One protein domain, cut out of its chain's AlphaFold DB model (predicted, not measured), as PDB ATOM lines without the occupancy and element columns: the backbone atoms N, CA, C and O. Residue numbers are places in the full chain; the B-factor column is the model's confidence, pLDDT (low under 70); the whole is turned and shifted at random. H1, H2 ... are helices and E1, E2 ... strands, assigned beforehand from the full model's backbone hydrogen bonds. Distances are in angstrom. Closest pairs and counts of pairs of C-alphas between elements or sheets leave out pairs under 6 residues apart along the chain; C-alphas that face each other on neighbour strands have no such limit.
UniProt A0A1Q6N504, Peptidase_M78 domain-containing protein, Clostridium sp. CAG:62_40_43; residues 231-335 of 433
ATOM      1  N   ASN A 231     -35.526  26.414 -20.187       95.88
ATOM      2  CA  ASN A 231     -35.906  25.125 -19.595       95.88
ATOM      3  C   ASN A 231     -37.429  24.943 -19.536       95.88
ATOM      4  O   ASN A 231     -37.954  23.850 -19.730       95.88
ATOM      5  N   THR A 232     -38.160  26.022 -19.263       95.94
ATOM      6  CA  THR A 232     -39.627  25.995 -19.247       95.94
ATOM      7  C   THR A 232     -40.183  25.950 -20.669       95.94
ATOM      8  O   THR A 232     -41.138  25.222 -20.909       95.94
ATOM      9  N   VAL A 233     -39.561  26.645 -21.628       96.12
ATOM     10  CA  VAL A 233     -39.929  26.551 -23.052       96.12
ATOM     11  C   VAL A 233     -39.765  25.117 -23.573       96.12
ATOM     12  O   VAL A 233     -40.673  24.597 -24.216       96.12
ATOM     13  N   GLN A 234     -38.666  24.441 -23.235       96.88
ATOM     14  CA  GLN A 234     -38.441  23.030 -23.571       96.88
ATOM     15  C   GLN A 234     -39.491  22.109 -22.938       96.88
ATOM     16  O   GLN A 234     -40.032  21.234 -23.610       96.88
ATOM     17  N   LYS A 235     -39.837  22.339 -21.663       97.25
ATOM     18  CA  LYS A 235     -40.932  21.615 -20.999       97.25
ATOM     19  C   LYS A 235     -42.261  21.823 -21.721       97.25
ATOM     20  O   LYS A 235     -42.963  20.848 -21.950       97.25
ATOM     21  N   ILE A 236     -42.593  23.050 -22.129       97.44
ATOM     22  CA  ILE A 236     -43.799  23.333 -22.923       97.44
ATOM     23  C   ILE A 236     -43.762  22.549 -24.241       97.44
ATOM     24  O   ILE A 236     -44.734  21.874 -24.570       97.44
ATOM     25  N   ALA A 237     -42.640  22.581 -24.965       97.50
ATOM     26  CA  ALA A 237     -42.485  21.855 -26.224       97.50
ATOM     27  C   ALA A 237     -42.625  20.331 -26.057       97.50
ATOM     28  O   ALA A 237     -43.150  19.669 -26.947       97.50
ATOM     29  N   SER A 238     -42.243  19.772 -24.903       96.81
ATOM     30  CA  SER A 238     -42.396  18.336 -24.625       96.81
ATOM     31  C   SER A 238     -43.854  17.856 -24.552       96.81
ATOM     32  O   SER A 238     -44.097  16.668 -24.734       96.81
ATOM     33  N   TYR A 239     -44.824  18.760 -24.364       96.81
ATOM     34  CA  TYR A 239     -46.258  18.437 -24.424       96.81
ATOM     35  C   TYR A 239     -46.811  18.377 -25.858       96.81
ATOM     36  O   TYR A 239     -47.980  18.037 -26.047       96.81
ATOM     37  N   PHE A 240     -46.006  18.699 -26.880       96.88
ATOM     38  CA  PHE A 240     -46.408  18.598 -28.286       96.88
ATOM     39  C   PHE A 240     -46.318  17.148 -28.781       96.88
ATOM     40  O   PHE A 240     -45.507  16.811 -29.638       96.88
ATOM     41  N   THR A 241     -47.158  16.282 -28.215       94.56
ATOM     42  CA  THR A 241     -47.205  14.838 -28.501       94.56
ATOM     43  C   THR A 241     -48.495  14.432 -29.198       94.56
ATOM     44  O   THR A 241     -48.471  13.778 -30.238       94.56
ATOM     45  N   ASP A 242     -49.627  14.836 -28.634       95.94
ATOM     46  CA  ASP A 242     -50.970  14.452 -29.051       95.94
ATOM     47  C   ASP A 242     -51.941  15.624 -28.861       95.94
ATOM     48  O   ASP A 242     -51.659  16.580 -28.132       95.94
ATOM     49  N   ALA A 243     -53.104  15.547 -29.507       96.81
ATOM     50  CA  ALA A 243     -54.073  16.637 -29.521       96.81
ATOM     51  C   ALA A 243     -54.536  17.068 -28.114       96.81
ATOM     52  O   ALA A 243     -54.723  18.260 -27.876       96.81
ATOM     53  N   LYS A 244     -54.683  16.136 -27.161       97.62
ATOM     54  CA  LYS A 244     -55.176  16.439 -25.807       97.62
ATOM     55  C   LYS A 244     -54.117  17.167 -24.981       97.62
ATOM     56  O   LYS A 244     -54.428  18.163 -24.321       97.62
ATOM     57  N   SER A 245     -52.874  16.691 -25.031       97.44
ATOM     58  CA  SER A 245     -51.735  17.327 -24.355       97.44
ATOM     59  C   SER A 245     -51.492  18.740 -24.894       97.44
ATOM     60  O   SER A 245     -51.354  19.683 -24.113       97.44
ATOM     61  N   ILE A 246     -51.557  18.907 -26.221       98.00
ATOM     62  CA  ILE A 246     -51.414  20.206 -26.896       98.00
ATOM     63  C   ILE A 246     -52.545  21.158 -26.507       98.00
ATOM     64  O   ILE A 246     -52.272  22.291 -26.122       98.00
ATOM     65  N   GLN A 247     -53.804  20.709 -26.542       98.19
ATOM     66  CA  GLN A 247     -54.948  21.534 -26.139       98.19
ATOM     67  C   GLN A 247     -54.768  22.044 -24.704       98.19
ATOM     68  O   GLN A 247     -54.893  23.238 -24.446       98.19
ATOM     69  N   THR A 248     -54.384  21.153 -23.786       98.19
ATOM     70  CA  THR A 248     -54.191  21.490 -22.369       98.19
ATOM     71  C   THR A 248     -53.121  22.569 -22.182       98.19
ATOM     72  O   THR A 248     -53.350  23.549 -21.468       98.19
ATOM     73  N   ILE A 249     -51.954  22.419 -22.820       98.00
ATOM     74  CA  ILE A 249     -50.861  23.387 -22.664       98.00
ATOM     75  C   ILE A 249     -51.154  24.706 -23.389       98.00
ATOM     76  O   ILE A 249     -50.873  25.773 -22.843       98.00
ATOM     77  N   CYS A 250     -51.768  24.668 -24.575       98.25
ATOM     78  CA  CYS A 250     -52.148  25.869 -25.311       98.25
ATOM     79  C   CYS A 250     -53.233  26.661 -24.567       98.25
ATOM     80  O   CYS A 250     -53.094  27.876 -24.441       98.25
ATOM     81  N   ASP A 251     -54.230  26.001 -23.971       98.38
ATOM     82  CA  ASP A 251     -55.244  26.655 -23.130       98.38
ATOM     83  C   ASP A 251     -54.646  27.258 -21.856       98.38
ATOM     84  O   ASP A 251     -55.101  28.295 -21.372       98.38
ATOM     85  N   ALA A 252     -53.616  26.629 -21.288       97.94
ATOM     86  CA  ALA A 252     -52.887  27.204 -20.165       97.94
ATOM     87  C   ALA A 252     -52.108  28.462 -20.588       97.94
ATOM     88  O   ALA A 252     -52.122  29.455 -19.859       97.94
ATOM     89  N   ILE A 253     -51.468  28.448 -21.764       97.75
ATOM     90  CA  ILE A 253     -50.728  29.595 -22.311       97.75
ATOM     91  C   ILE A 253     -51.673  30.765 -22.593       97.75
ATOM     92  O   ILE A 253     -51.388  31.878 -22.163       97.75
ATOM     93  N   THR A 254     -52.808  30.538 -23.261       97.38
ATOM     94  CA  THR A 254     -53.747  31.616 -23.622       97.38
ATOM     95  C   THR A 254     -54.383  32.315 -22.415       97.38
ATOM     96  O   THR A 254     -54.856  33.447 -22.541       97.38
ATOM     97  N   LYS A 255     -54.376  31.671 -21.240       97.00
ATOM     98  CA  LYS A 255     -54.836  32.242 -19.963       97.00
ATOM     99  C   LYS A 255     -53.780  33.110 -19.263       97.00
ATOM    100  O   LYS A 255     -54.130  33.869 -18.358       97.00
ATOM    101  N   LYS A 256     -52.496  33.020 -19.633       95.69
ATOM    102  CA  LYS A 256     -51.398  33.752 -18.975       95.69
ATOM    103  C   LYS A 256     -51.256  35.172 -19.516       95.69
ATOM    104  O   LYS A 256     -50.721  35.380 -20.595       95.69
ATOM    105  N   LYS A 257     -51.677  36.174 -18.742       93.00
ATOM    106  CA  LYS A 257     -51.605  37.592 -19.150       93.00
ATOM    107  C   LYS A 257     -50.274  38.280 -18.828       93.00
ATOM    108  O   LYS A 257     -50.036  39.376 -19.332       93.00
ATOM    109  N   ASP A 258     -49.440  37.663 -17.998       94.25
ATOM    110  CA  ASP A 258     -48.211  38.214 -17.411       94.25
ATOM    111  C   ASP A 258     -46.924  37.814 -18.153       94.25
ATOM    112  O   ASP A 258     -45.832  38.233 -17.772       94.25
ATOM    113  N   ILE A 259     -47.040  37.022 -19.223       95.56
ATOM    114  CA  ILE A 259     -45.909  36.538 -20.023       95.56
ATOM    115  C   ILE A 259     -45.812  37.272 -21.361       95.56
ATOM    116  O   ILE A 259     -46.807  37.764 -21.893       95.56
ATOM    117  N   SER A 260     -44.610  37.307 -21.938       95.94
ATOM    118  CA  SER A 260     -44.431  37.733 -23.326       95.94
ATOM    119  C   SER A 260     -44.603  36.545 -24.278       95.94
ATOM    120  O   SER A 260     -43.708  35.710 -24.432       95.94
ATOM    121  N   TYR A 261     -45.750  36.490 -24.958       96.62
ATOM    122  CA  TYR A 261     -46.017  35.541 -26.041       96.62
ATOM    123  C   TYR A 261     -44.983  35.644 -27.168       96.62
ATOM    124  O   TYR A 261     -44.555  34.629 -27.713       96.62
ATOM    125  N   ALA A 262     -44.547  36.861 -27.495       95.62
ATOM    126  CA  ALA A 262     -43.588  37.128 -28.558       95.62
ATOM    127  C   ALA A 262     -42.232  36.444 -28.335       95.62
ATOM    128  O   ALA A 262     -41.657  35.907 -29.283       95.62
ATOM    129  N   HIS A 263     -41.756  36.404 -27.088       95.06
ATOM    130  CA  HIS A 263     -40.541  35.675 -26.725       95.06
ATOM    131  C   HIS A 263     -40.786  34.168 -26.638       95.06
ATOM    132  O   HIS A 263     -40.035  33.397 -27.233       95.06
ATOM    133  N   LEU A 264     -41.876  33.744 -25.982       95.94
ATOM    134  CA  LEU A 264     -42.232  32.324 -25.868       95.94
ATOM    135  C   LEU A 264     -42.242  31.642 -27.239       95.94
ATOM    136  O   LEU A 264     -41.615  30.603 -27.431       95.94
ATOM    137  N   PHE A 265     -42.933  32.241 -28.205       95.56
ATOM    138  CA  PHE A 265     -43.081  31.647 -29.523       95.56
ATOM    139  C   PHE A 265     -41.842  31.804 -30.409       95.56
ATOM    140  O   PHE A 265     -41.616  30.976 -31.293       95.56
ATOM    141  N   LYS A 266     -40.989  32.801 -30.139       93.06
ATOM    142  CA  LYS A 266     -39.659  32.877 -30.751       93.06
ATOM    143  C   LYS A 266     -38.796  31.689 -30.349       93.06
ATOM    144  O   LYS A 266     -38.113  31.148 -31.216       93.06
ATOM    145  N   ASP A 267     -38.818  31.300 -29.078       93.19
ATOM    146  CA  ASP A 267     -37.942  30.250 -28.554       93.19
ATOM    147  C   ASP A 267     -38.519  28.845 -28.769       93.19
ATOM    148  O   ASP A 267     -37.787  27.938 -29.166       93.19
ATOM    149  N   ILE A 268     -39.833  28.648 -28.587       94.94
ATOM    150  CA  ILE A 268     -40.451  27.315 -28.689       94.94
ATOM    151  C   ILE A 268     -40.221  26.676 -30.059       94.94
ATOM    152  O   ILE A 268     -40.055  25.461 -30.145       94.94
ATOM    153  N   LYS A 269     -40.127  27.489 -31.122       92.62
ATOM    154  CA  LYS A 269     -39.933  27.019 -32.500       92.62
ATOM    155  C   LYS A 269     -38.721  26.103 -32.670       92.62
ATOM    156  O   LYS A 269     -38.718  25.302 -33.591       92.62
ATOM    157  N   PHE A 270     -37.702  26.225 -31.817       93.94
ATOM    158  CA  PHE A 270     -36.482  25.420 -31.897       93.94
ATOM    159  C   PHE A 270     -36.599  24.058 -31.202       93.94
ATOM    160  O   PHE A 270     -35.769  23.189 -31.442       93.94
ATOM    161  N   TYR A 271     -37.618  23.867 -30.362       96.38
ATOM    162  CA  TYR A 271     -37.786  22.671 -29.529       96.38
ATOM    163  C   TYR A 271     -39.015  21.841 -29.898       96.38
ATOM    164  O   TYR A 271     -39.213  20.762 -29.342       96.38
ATOM    165  N   LEU A 272     -39.849  22.332 -30.815       96.50
ATOM    166  CA  LEU A 272     -41.003  21.585 -31.300       96.50
ATOM    167  C   LEU A 272     -40.556  20.323 -32.053       96.50
ATOM    168  O   LEU A 272     -39.623  20.392 -32.856       96.50
ATOM    169  N   PRO A 273     -41.249  19.187 -31.885       95.62
ATOM    170  CA  PRO A 273     -41.049  18.035 -32.753       95.62
ATOM    171  C   PRO A 273     -41.402  18.361 -34.210       95.62
ATOM    172  O   PRO A 273     -42.273  19.183 -34.497       95.62
ATOM    173  N   LYS A 274     -40.755  17.691 -35.165       95.31
ATOM    174  CA  LYS A 274     -41.071  17.881 -36.586       95.31
ATOM    175  C   LYS A 274     -42.520  17.516 -36.909       95.31
ATOM    176  O   LYS A 274     -43.064  16.541 -36.398       95.31
ATOM    177  N   GLY A 275     -43.109  18.253 -37.842       95.50
ATOM    178  CA  GLY A 275     -44.484  18.078 -38.305       95.50
ATOM    179  C   GLY A 275     -45.468  19.074 -37.717       95.50
ATOM    180  O   GLY A 275     -46.566  19.189 -38.255       95.50
ATOM    181  N   PHE A 276     -45.091  19.831 -36.685       97.31
ATOM    182  CA  PHE A 276     -45.954  20.869 -36.136       97.31
ATOM    183  C   PHE A 276     -45.857  22.186 -36.908       97.31
ATOM    184  O   PHE A 276     -44.771  22.691 -37.207       97.31
ATOM    185  N   ILE A 277     -47.023  22.764 -37.182       97.38
ATOM    186  CA  ILE A 277     -47.185  24.151 -37.613       97.38
ATOM    187  C   ILE A 277     -48.075  24.837 -36.582       97.38
ATOM    188  O   ILE A 277     -49.166  24.355 -36.294       97.38
ATOM    189  N   ILE A 278     -47.615  25.960 -36.038       97.81
ATOM    190  CA  ILE A 278     -48.371  26.789 -35.099       97.81
ATOM    191  C   ILE A 278     -48.723  28.100 -35.790       97.81
ATOM    192  O   ILE A 278     -47.850  28.740 -36.371       97.81
ATOM    193  N   LYS A 279     -49.972  28.541 -35.696       97.50
ATOM    194  CA  LYS A 279     -50.370  29.915 -35.999       97.50
ATOM    195  C   LYS A 279     -50.708  30.631 -34.706       97.50
ATOM    196  O   LYS A 279     -51.502  30.139 -33.909       97.50
ATOM    197  N   ILE A 280     -50.121  31.806 -34.522       97.56
ATOM    198  CA  ILE A 280     -50.465  32.704 -33.417       97.56
ATOM    199  C   ILE A 280     -51.126  33.923 -34.019       97.56
ATOM    200  O   ILE A 280     -50.579  34.516 -34.949       97.56
ATOM    201  N   THR A 281     -52.284  34.279 -33.481       97.69
ATOM    202  CA  THR A 281     -53.076  35.423 -33.932       97.69
ATOM    203  C   THR A 281     -53.258  36.398 -32.777       97.69
ATOM    204  O   THR A 281     -53.708  35.989 -31.705       97.69
ATOM    205  N   CYS A 282     -52.939  37.675 -32.987       97.81
ATOM    206  CA  CYS A 282     -53.321  38.753 -32.082       97.81
ATOM    207  C   CYS A 282     -54.820  39.013 -32.247       97.81
ATOM    208  O   CYS A 282     -55.274  39.348 -33.342       97.81
ATOM    209  N   LYS A 283     -55.616  38.845 -31.184       96.31
ATOM    210  CA  LYS A 283     -57.078  38.962 -31.306       96.31
ATOM    211  C   LYS A 283     -57.558  40.383 -31.571       96.31
ATOM    212  O   LYS A 283     -58.606  40.540 -32.184       96.31
ATOM    213  N   ILE A 284     -56.813  41.381 -31.100       95.12
ATOM    214  CA  ILE A 284     -57.184  42.794 -31.227       95.12
ATOM    215  C   ILE A 284     -57.042  43.236 -32.688       95.12
ATOM    216  O   ILE A 284     -57.998  43.707 -33.294       95.12
ATOM    217  N   SER A 285     -55.867  43.021 -33.279       95.38
ATOM    218  CA  SER A 285     -55.564  43.490 -34.632       95.38
ATOM    219  C   SER A 285     -55.963  42.514 -35.738       95.38
ATOM    220  O   SER A 285     -56.075  42.935 -36.893       95.38
ATOM    221  N   GLY A 286     -56.114  41.224 -35.408       95.06
ATOM    222  CA  GLY A 286     -56.264  40.119 -36.357       95.06
ATOM    223  C   GLY A 286     -54.960  39.709 -37.055       95.06
ATOM    224  O   GLY A 286     -54.986  38.820 -37.909       95.06
ATOM    225  N   SER A 287     -53.826  40.338 -36.724       96.06
ATOM    226  CA  SER A 287     -52.524  39.977 -37.287       96.06
ATOM    227  C   SER A 287     -52.114  38.573 -36.833       96.06
ATOM    228  O   SER A 287     -52.492  38.110 -35.754       96.06
ATOM    229  N   PHE A 288     -51.341  37.867 -37.654       95.38
ATOM    230  CA  PHE A 288     -50.898  36.518 -37.324       95.38
ATOM    231  C   PHE A 288     -49.551  36.185 -37.951       95.38
ATOM    232  O   PHE A 288     -49.097  36.825 -38.899       95.38
ATOM    233  N   THR A 289     -48.933  35.124 -37.445       94.69
ATOM    234  CA  THR A 289     -47.765  34.499 -38.066       94.69
ATOM    235  C   THR A 289     -47.838  32.985 -37.954       94.69
ATOM    236  O   THR A 289     -48.491  32.456 -37.051       94.69
ATOM    237  N   TYR A 290     -47.151  32.299 -38.866       94.94
ATOM    238  CA  TYR A 290     -46.966  30.852 -38.828       94.94
ATOM    239  C   TYR A 290     -45.553  30.514 -38.377       94.94
ATOM    240  O   TYR A 290     -44.569  31.029 -38.908       94.94
ATOM    241  N   ILE A 291     -45.465  29.580 -37.445       95.44
ATOM    242  CA  ILE A 291     -44.233  29.028 -36.910       95.44
ATOM    243  C   ILE A 291     -44.180  27.563 -37.302       95.44
ATOM    244  O   ILE A 291     -45.096  26.794 -37.024       95.44
ATOM    245  N   TYR A 292     -43.093  27.186 -37.957       95.62
ATOM    246  CA  TYR A 292     -42.860  25.825 -38.412       95.62
ATOM    247  C   TYR A 292     -41.842  25.190 -37.483       95.62
ATOM    248  O   TYR A 292     -40.780  25.773 -37.255       95.62
ATOM    249  N   ALA A 293     -42.157  24.005 -36.970       95.88
ATOM    250  CA  ALA A 293     -41.190  23.219 -36.229       95.88
ATOM    251  C   ALA A 293     -39.977  22.862 -37.115       95.88
ATOM    252  O   ALA A 293     -40.101  22.826 -38.351       95.88
ATOM    253  N   PRO A 294     -38.809  22.560 -36.522       93.25
ATOM    254  CA  PRO A 294     -37.633  22.127 -37.261       93.25
ATOM    255  C   PRO A 294     -37.961  20.904 -38.125       93.25
ATOM    256  O   PRO A 294     -38.876  20.136 -37.825       93.25
ATOM    257  N   GLU A 295     -37.259  20.759 -39.249       90.31
ATOM    258  CA  GLU A 295     -37.471  19.665 -40.216       90.31
ATOM    259  C   GLU A 295     -38.916  19.527 -40.751       90.31
ATOM    260  O   GLU A 295     -39.308  18.482 -41.281       90.31
ATOM    261  N   THR A 296     -39.724  20.588 -40.651       94.31
ATOM    262  CA  THR A 296     -41.080  20.640 -41.211       94.31
ATOM    263  C   THR A 296     -41.061  21.411 -42.523       94.31
ATOM    264  O   THR A 296     -40.979  22.641 -42.560       94.31
ATOM    265  N   TYR A 297     -41.145  20.672 -43.626       93.06
ATOM    266  CA  TYR A 297     -41.084  21.189 -44.995       93.06
ATOM    267  C   TYR A 297     -42.459  21.273 -45.656       93.06
ATOM    268  O   TYR A 297     -42.557  21.544 -46.856       93.06
ATOM    269  N   VAL A 298     -43.518  21.069 -44.872       92.06
ATOM    270  CA  VAL A 298     -44.884  21.361 -45.291       92.06
ATOM    271  C   VAL A 298     -45.026  22.871 -45.476       92.06
ATOM    272  O   VAL A 298     -44.684  23.656 -44.589       92.06
ATOM    273  N   ARG A 299     -45.485  23.290 -46.656       90.19
ATOM    274  CA  ARG A 299     -45.651  24.704 -47.024       90.19
ATOM    275  C   ARG A 299     -47.075  24.938 -47.513       90.19
ATOM    276  O   ARG A 299     -47.308  24.814 -48.716       90.19
ATOM    277  N   PRO A 300     -48.005  25.266 -46.599       87.38
ATOM    278  CA  PRO A 300     -49.365  25.609 -46.968       87.38
ATOM    279  C   PRO A 300     -49.397  26.680 -48.072       87.38
ATOM    280  O   PRO A 300     -48.567  27.599 -48.076       87.38
ATOM    281  N   PRO A 301     -50.322  26.570 -49.033       84.69
ATOM    282  CA  PRO A 301     -50.466  27.544 -50.104       84.69
ATOM    283  C   PRO A 301     -50.866  28.917 -49.547       84.69
ATOM    284  O   PRO A 301     -51.615  29.028 -48.575       84.69
ATOM    285  N   LYS A 302     -50.401  29.992 -50.202       81.00
ATOM    286  CA  LYS A 302     -50.950  31.336 -49.962       81.00
ATOM    287  C   LYS A 302     -52.444  31.336 -50.295       81.00
ATOM    288  O   LYS A 302     -52.877  30.529 -51.116       81.00
ATOM    289  N   LYS A 303     -53.208  32.253 -49.685       76.56
ATOM    290  CA  LYS A 303     -54.648  32.417 -49.947       76.56
ATOM    291  C   LYS A 303     -54.917  32.382 -51.454       76.56
ATOM    292  O   LYS A 303     -54.316  33.146 -52.206       76.56
ATOM    293  N   THR A 304     -55.809  31.486 -51.866       72.38
ATOM    294  CA  THR A 304     -56.304  31.380 -53.241       72.38
ATOM    295  C   THR A 304     -57.796  31.715 -53.269       72.38
ATOM    296  O   THR A 304     -58.404  31.927 -52.222       72.38
ATOM    297  N   ASN A 305     -58.405  31.720 -54.456       72.19
ATOM    298  CA  ASN A 305     -59.863  31.838 -54.583       72.19
ATOM    299  C   ASN A 305     -60.615  30.601 -54.052       72.19
ATOM    300  O   ASN A 305     -61.823  30.670 -53.879       72.19
ATOM    301  N   GLN A 306     -59.924  29.474 -53.835       65.12
ATOM    302  CA  GLN A 306     -60.541  28.195 -53.461       65.12
ATOM    303  C   GLN A 306     -60.464  27.895 -51.963       65.12
ATOM    304  O   GLN A 306     -61.336  27.216 -51.439       65.12
ATOM    305  N   TYR A 307     -59.410  28.354 -51.290       75.12
ATOM    306  CA  TYR A 307     -59.204  28.137 -49.860       75.12
ATOM    307  C   TYR A 307     -58.193  29.138 -49.294       75.12
ATOM    308  O   TYR A 307     -57.274  29.625 -49.971       75.12
ATOM    309  N   THR A 308     -58.351  29.404 -48.007       86.31
ATOM    310  CA  THR A 308     -57.368  30.035 -47.136       86.31
ATOM    311  C   THR A 308     -56.282  29.038 -46.723       86.31
ATOM    312  O   THR A 308     -56.407  27.823 -46.882       86.31
ATOM    313  N   CYS A 309     -55.182  29.563 -46.185       88.00
ATOM    314  CA  CYS A 309     -54.109  28.741 -45.628       88.00
ATOM    315  C   CYS A 309     -54.624  27.849 -44.482       88.00
ATOM    316  O   CYS A 309     -54.312  26.662 -44.449       88.00
ATOM    317  N   ASP A 310     -55.447  28.401 -43.587       91.31
ATOM    318  CA  ASP A 310     -56.067  27.685 -42.468       91.31
ATOM    319  C   ASP A 310     -56.936  26.513 -42.948       91.31
ATOM    320  O   ASP A 310     -56.771  25.390 -42.481       91.31
ATOM    321  N   GLU A 311     -57.831  26.748 -43.917       91.25
ATOM    322  CA  GLU A 311     -58.712  25.709 -44.477       91.25
ATOM    323  C   GLU A 311     -57.917  24.579 -45.134       91.25
ATOM    324  O   GLU A 311     -58.246  23.396 -44.978       91.25
ATOM    325  N   TRP A 312     -56.829  24.929 -45.828       92.50
ATOM    326  CA  TRP A 312     -55.921  23.937 -46.387       92.50
ATOM    327  C   TRP A 312     -55.238  23.118 -45.286       92.50
ATOM    328  O   TRP A 312     -55.215  21.890 -45.375       92.50
ATOM    329  N   CYS A 313     -54.721  23.766 -44.238       93.25
ATOM    330  CA  CYS A 313     -54.106  23.074 -43.105       93.25
ATOM    331  C   CYS A 313     -55.096  22.122 -42.425       93.25
ATOM    332  O   CYS A 313     -54.762  20.960 -42.205       93.25
ATOM    333  N   ASN A 314     -56.328  22.574 -42.175       94.06
ATOM    334  CA  ASN A 314     -57.384  21.759 -41.573       94.06
ATOM    335  C   ASN A 314     -57.656  20.490 -42.390       94.06
ATOM    336  O   ASN A 314     -57.765  19.409 -41.824       94.06
ATOM    337  N   SER A 315     -57.690  20.611 -43.717       91.88
ATOM    338  CA  SER A 315     -58.004  19.495 -44.620       91.88
ATOM    339  C   SER A 315     -56.850  18.503 -44.820       91.88
ATOM    340  O   SER A 315     -57.080  17.394 -45.293       91.88
ATOM    341  N   ASN A 316     -55.605  18.894 -44.519       92.44
ATOM    342  CA  ASN A 316     -54.402  18.104 -44.837       92.44
ATOM    343  C   ASN A 316     -53.573  17.699 -43.607       92.44
ATOM    344  O   ASN A 316     -52.608  16.941 -43.737       92.44
ATOM    345  N   SER A 317     -53.907  18.214 -42.424       95.56
ATOM    346  CA  SER A 317     -53.286  17.813 -41.161       95.56
ATOM    347  C   SER A 317     -53.855  16.484 -40.654       95.56
ATOM    348  O   SER A 317     -54.987  16.122 -40.957       95.56
ATOM    349  N   ILE A 318     -53.065  15.754 -39.866       96.00
ATOM    350  CA  ILE A 318     -53.524  14.561 -39.138       96.00
ATOM    351  C   ILE A 318     -54.512  14.977 -38.048       96.00
ATOM    352  O   ILE A 318     -55.525  14.318 -37.835       96.00
ATOM    353  N   PHE A 319     -54.198  16.066 -37.347       97.25
ATOM    354  CA  PHE A 319     -55.091  16.690 -36.387       97.25
ATOM    355  C   PHE A 319     -54.811  18.189 -36.283       97.25
ATOM    356  O   PHE A 319     -53.705  18.663 -36.574       97.25
ATOM    357  N   HIS A 320     -55.823  18.907 -35.799       97.94
ATOM    358  CA  HIS A 320     -55.806  20.334 -35.511       97.94
ATOM    359  C   HIS A 320     -56.302  20.575 -34.084       97.94
ATOM    360  O   HIS A 320     -57.246  19.933 -33.628       97.94
ATOM    361  N   VAL A 321     -55.643  21.493 -33.387       98.00
ATOM    362  CA  VAL A 321     -55.994  21.960 -32.046       98.00
ATOM    363  C   VAL A 321     -56.112  23.474 -32.085       98.00
ATOM    364  O   VAL A 321     -55.258  24.148 -32.664       98.00
ATOM    365  N   LYS A 322     -57.146  24.015 -31.436       98.12
ATOM    366  CA  LYS A 322     -57.374  25.456 -31.353       98.12
ATOM    367  C   LYS A 322     -57.635  25.880 -29.914       98.12
ATOM    368  O   LYS A 322     -58.582  25.422 -29.280       98.12
ATOM    369  N   SER A 323     -56.832  26.822 -29.438       98.50
ATOM    370  CA  SER A 323     -56.977  27.449 -28.125       98.50
ATOM    371  C   SER A 323     -57.258  28.932 -28.294       98.50
ATOM    372  O   SER A 323     -56.489  29.660 -28.926       98.50
ATOM    373  N   ILE A 324     -58.364  29.395 -27.717       98.06
ATOM    374  CA  ILE A 324     -58.822  30.781 -27.837       98.06
ATOM    375  C   ILE A 324     -58.670  31.456 -26.479       98.06
ATOM    376  O   ILE A 324     -59.325  31.083 -25.509       98.06
ATOM    377  N   GLY A 325     -57.795  32.456 -26.417       96.88
ATOM    378  CA  GLY A 325     -57.629  33.325 -25.260       96.88
ATOM    379  C   GLY A 325     -58.374  34.644 -25.390       96.88
ATOM    380  O   GLY A 325     -59.094  34.918 -26.354       96.88
ATOM    381  N   GLU A 326     -58.138  35.507 -24.408       96.50
ATOM    382  CA  GLU A 326     -58.582  36.900 -24.449       96.50
ATOM    383  C   GLU A 326     -57.726  37.731 -25.414       96.50
ATOM    384  O   GLU A 326     -58.274  38.444 -26.249       96.50
ATOM    385  N   LEU A 327     -56.396  37.578 -25.341       97.44
ATOM    386  CA  LEU A 327     -55.424  38.384 -26.095       97.44
ATOM    387  C   LEU A 327     -54.962  37.725 -27.402       97.44
ATOM    388  O   LEU A 327     -54.699  38.413 -28.387       97.44
ATOM    389  N   ILE A 328     -54.852  36.395 -27.413       98.19
ATOM    390  CA  ILE A 328     -54.322  35.633 -28.547       98.19
ATOM    391  C   ILE A 328     -55.174  34.406 -28.857       98.19
ATOM    392  O   ILE A 328     -55.867  33.876 -27.986       98.19
ATOM    393  N   THR A 329     -55.055  33.924 -30.087       98.38
ATOM    394  CA  THR A 329     -55.507  32.593 -30.503       98.38
ATOM    395  C   THR A 329     -54.298  31.781 -30.951       98.38
ATOM    396  O   THR A 329     -53.419  32.317 -31.631       98.38
ATOM    397  N   ILE A 330     -54.258  30.506 -30.568       98.50
ATOM    398  CA  ILE A 330     -53.235  29.544 -30.981       98.50
ATOM    399  C   ILE A 330     -53.930  28.433 -31.768       98.50
ATOM    400  O   ILE A 330     -54.788  27.740 -31.224       98.50
ATOM    401  N   ASP A 331     -53.532  28.245 -33.021       98.44
ATOM    402  CA  ASP A 331     -53.908  27.089 -33.834       98.44
ATOM    403  C   ASP A 331     -52.668  26.210 -34.035       98.44
ATOM    404  O   ASP A 331     -51.594  26.712 -34.369       98.44
ATOM    405  N   VAL A 332     -52.794  24.901 -33.820       98.38
ATOM    406  CA  VAL A 332     -51.707  23.926 -33.974       98.38
ATOM    407  C   VAL A 332     -52.159  22.817 -34.910       98.38
ATOM    408  O   VAL A 332     -53.158  22.154 -34.650       98.38
ATOM    409  N   TRP A 333     -51.393  22.579 -35.968       98.25
ATOM    410  CA  TRP A 333     -51.598  21.474 -36.901       98.25
ATOM    411  C   TRP A 333     -50.426  20.510 -36.838       98.25
ATOM    412  O   TRP A 333     -49.269  20.939 -36.808       98.25
ATOM    413  N   PHE A 334     -50.721  19.213 -36.884       97.75
ATOM    414  CA  PHE A 334     -49.709  18.173 -37.012       97.75
ATOM    415  C   PHE A 334     -49.778  17.506 -38.382       97.75
ATOM    416  O   PHE A 334     -50.832  17.038 -38.806       97.75
ATOM    417  N   PHE A 335     -48.641  17.430 -39.067       96.25
ATOM    418  CA  PHE A 335     -48.513  16.820 -40.384       96.25
ATOM    419  C   PHE A 335     -47.598  15.605 -40.349       96.25
ATOM    420  O   PHE A 335     -46.589  15.568 -39.643       96.25
TER     421      PHE A 335
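This is residues 231 to 335 of the 433 residues of the protein "Peptidase_M78 domain-containing protein" of Clostridium sp. CAG:62_40_43 (UniProt A0A1Q6N504). A twisted sheet made of two hairpins side by side, E1 with E2 and E3 with E4, has helices over both faces. H2 and H3 cover one face, with H1 packed on H3 and off the sheet; H4 covers the opposite face, at the end of a long loop. The 105 printed residues have four named helices and four named strands, in the order H1 H2 H3 E1 E2 H4 E3 E4. The sheet runs E2 E1 E4 E3, all antiparallel, and the class is mixed. The whole is compact, with a radius of gyration of the C-alphas of 13.2 A and spans of 39 by 31 by 22 A.

H1, residues 231 to 238, begins at C-alpha 231 (-35.906, 25.125, -19.595). H2 is residues 243 to 254, 16.1 A long, and H3 residues 261 to 268. E1, residues 276 to 282, spans 19.8 A; E2 is residues 288 to 292. H4, residues 309 to 316, precedes E3, residues 319 to 324. E4, residues 328 to 334, spans 19.9 A and ends at C-alpha 334 (-49.709, 18.173, -37.012).

N 279 and O 331 of E1 and E4 are within hydrogen-bond range at 2.8 A, N 291 and O 278 of E2 and E1 at 2.7 A, N 332 and O 321 of E4 and E3 at 2.8 A. H2 has a height over the sheet of 8.1 A; its closest C-alphas to E3 are Asp 251 and Ser 323, 5.3 A. H4, on the opposite face to H2, has a height of 9.4 A; C-alphas 313 and 333 are its closest to E4, 6.9 A. H1 and H3 touch, closest at C-alphas 233 and 268, 5.7 A. In H1, H2, H3 and H4 every O i to N i+4 pair is within hydrogen-bond range.

The C-alphas farthest apart, Asn 231 and Asn 305, are 42.9 A from each other. The printed part has no cut. The link from E2 to H4, residues 293 to 308, is long. Residue 306 alone has pLDDT under 70.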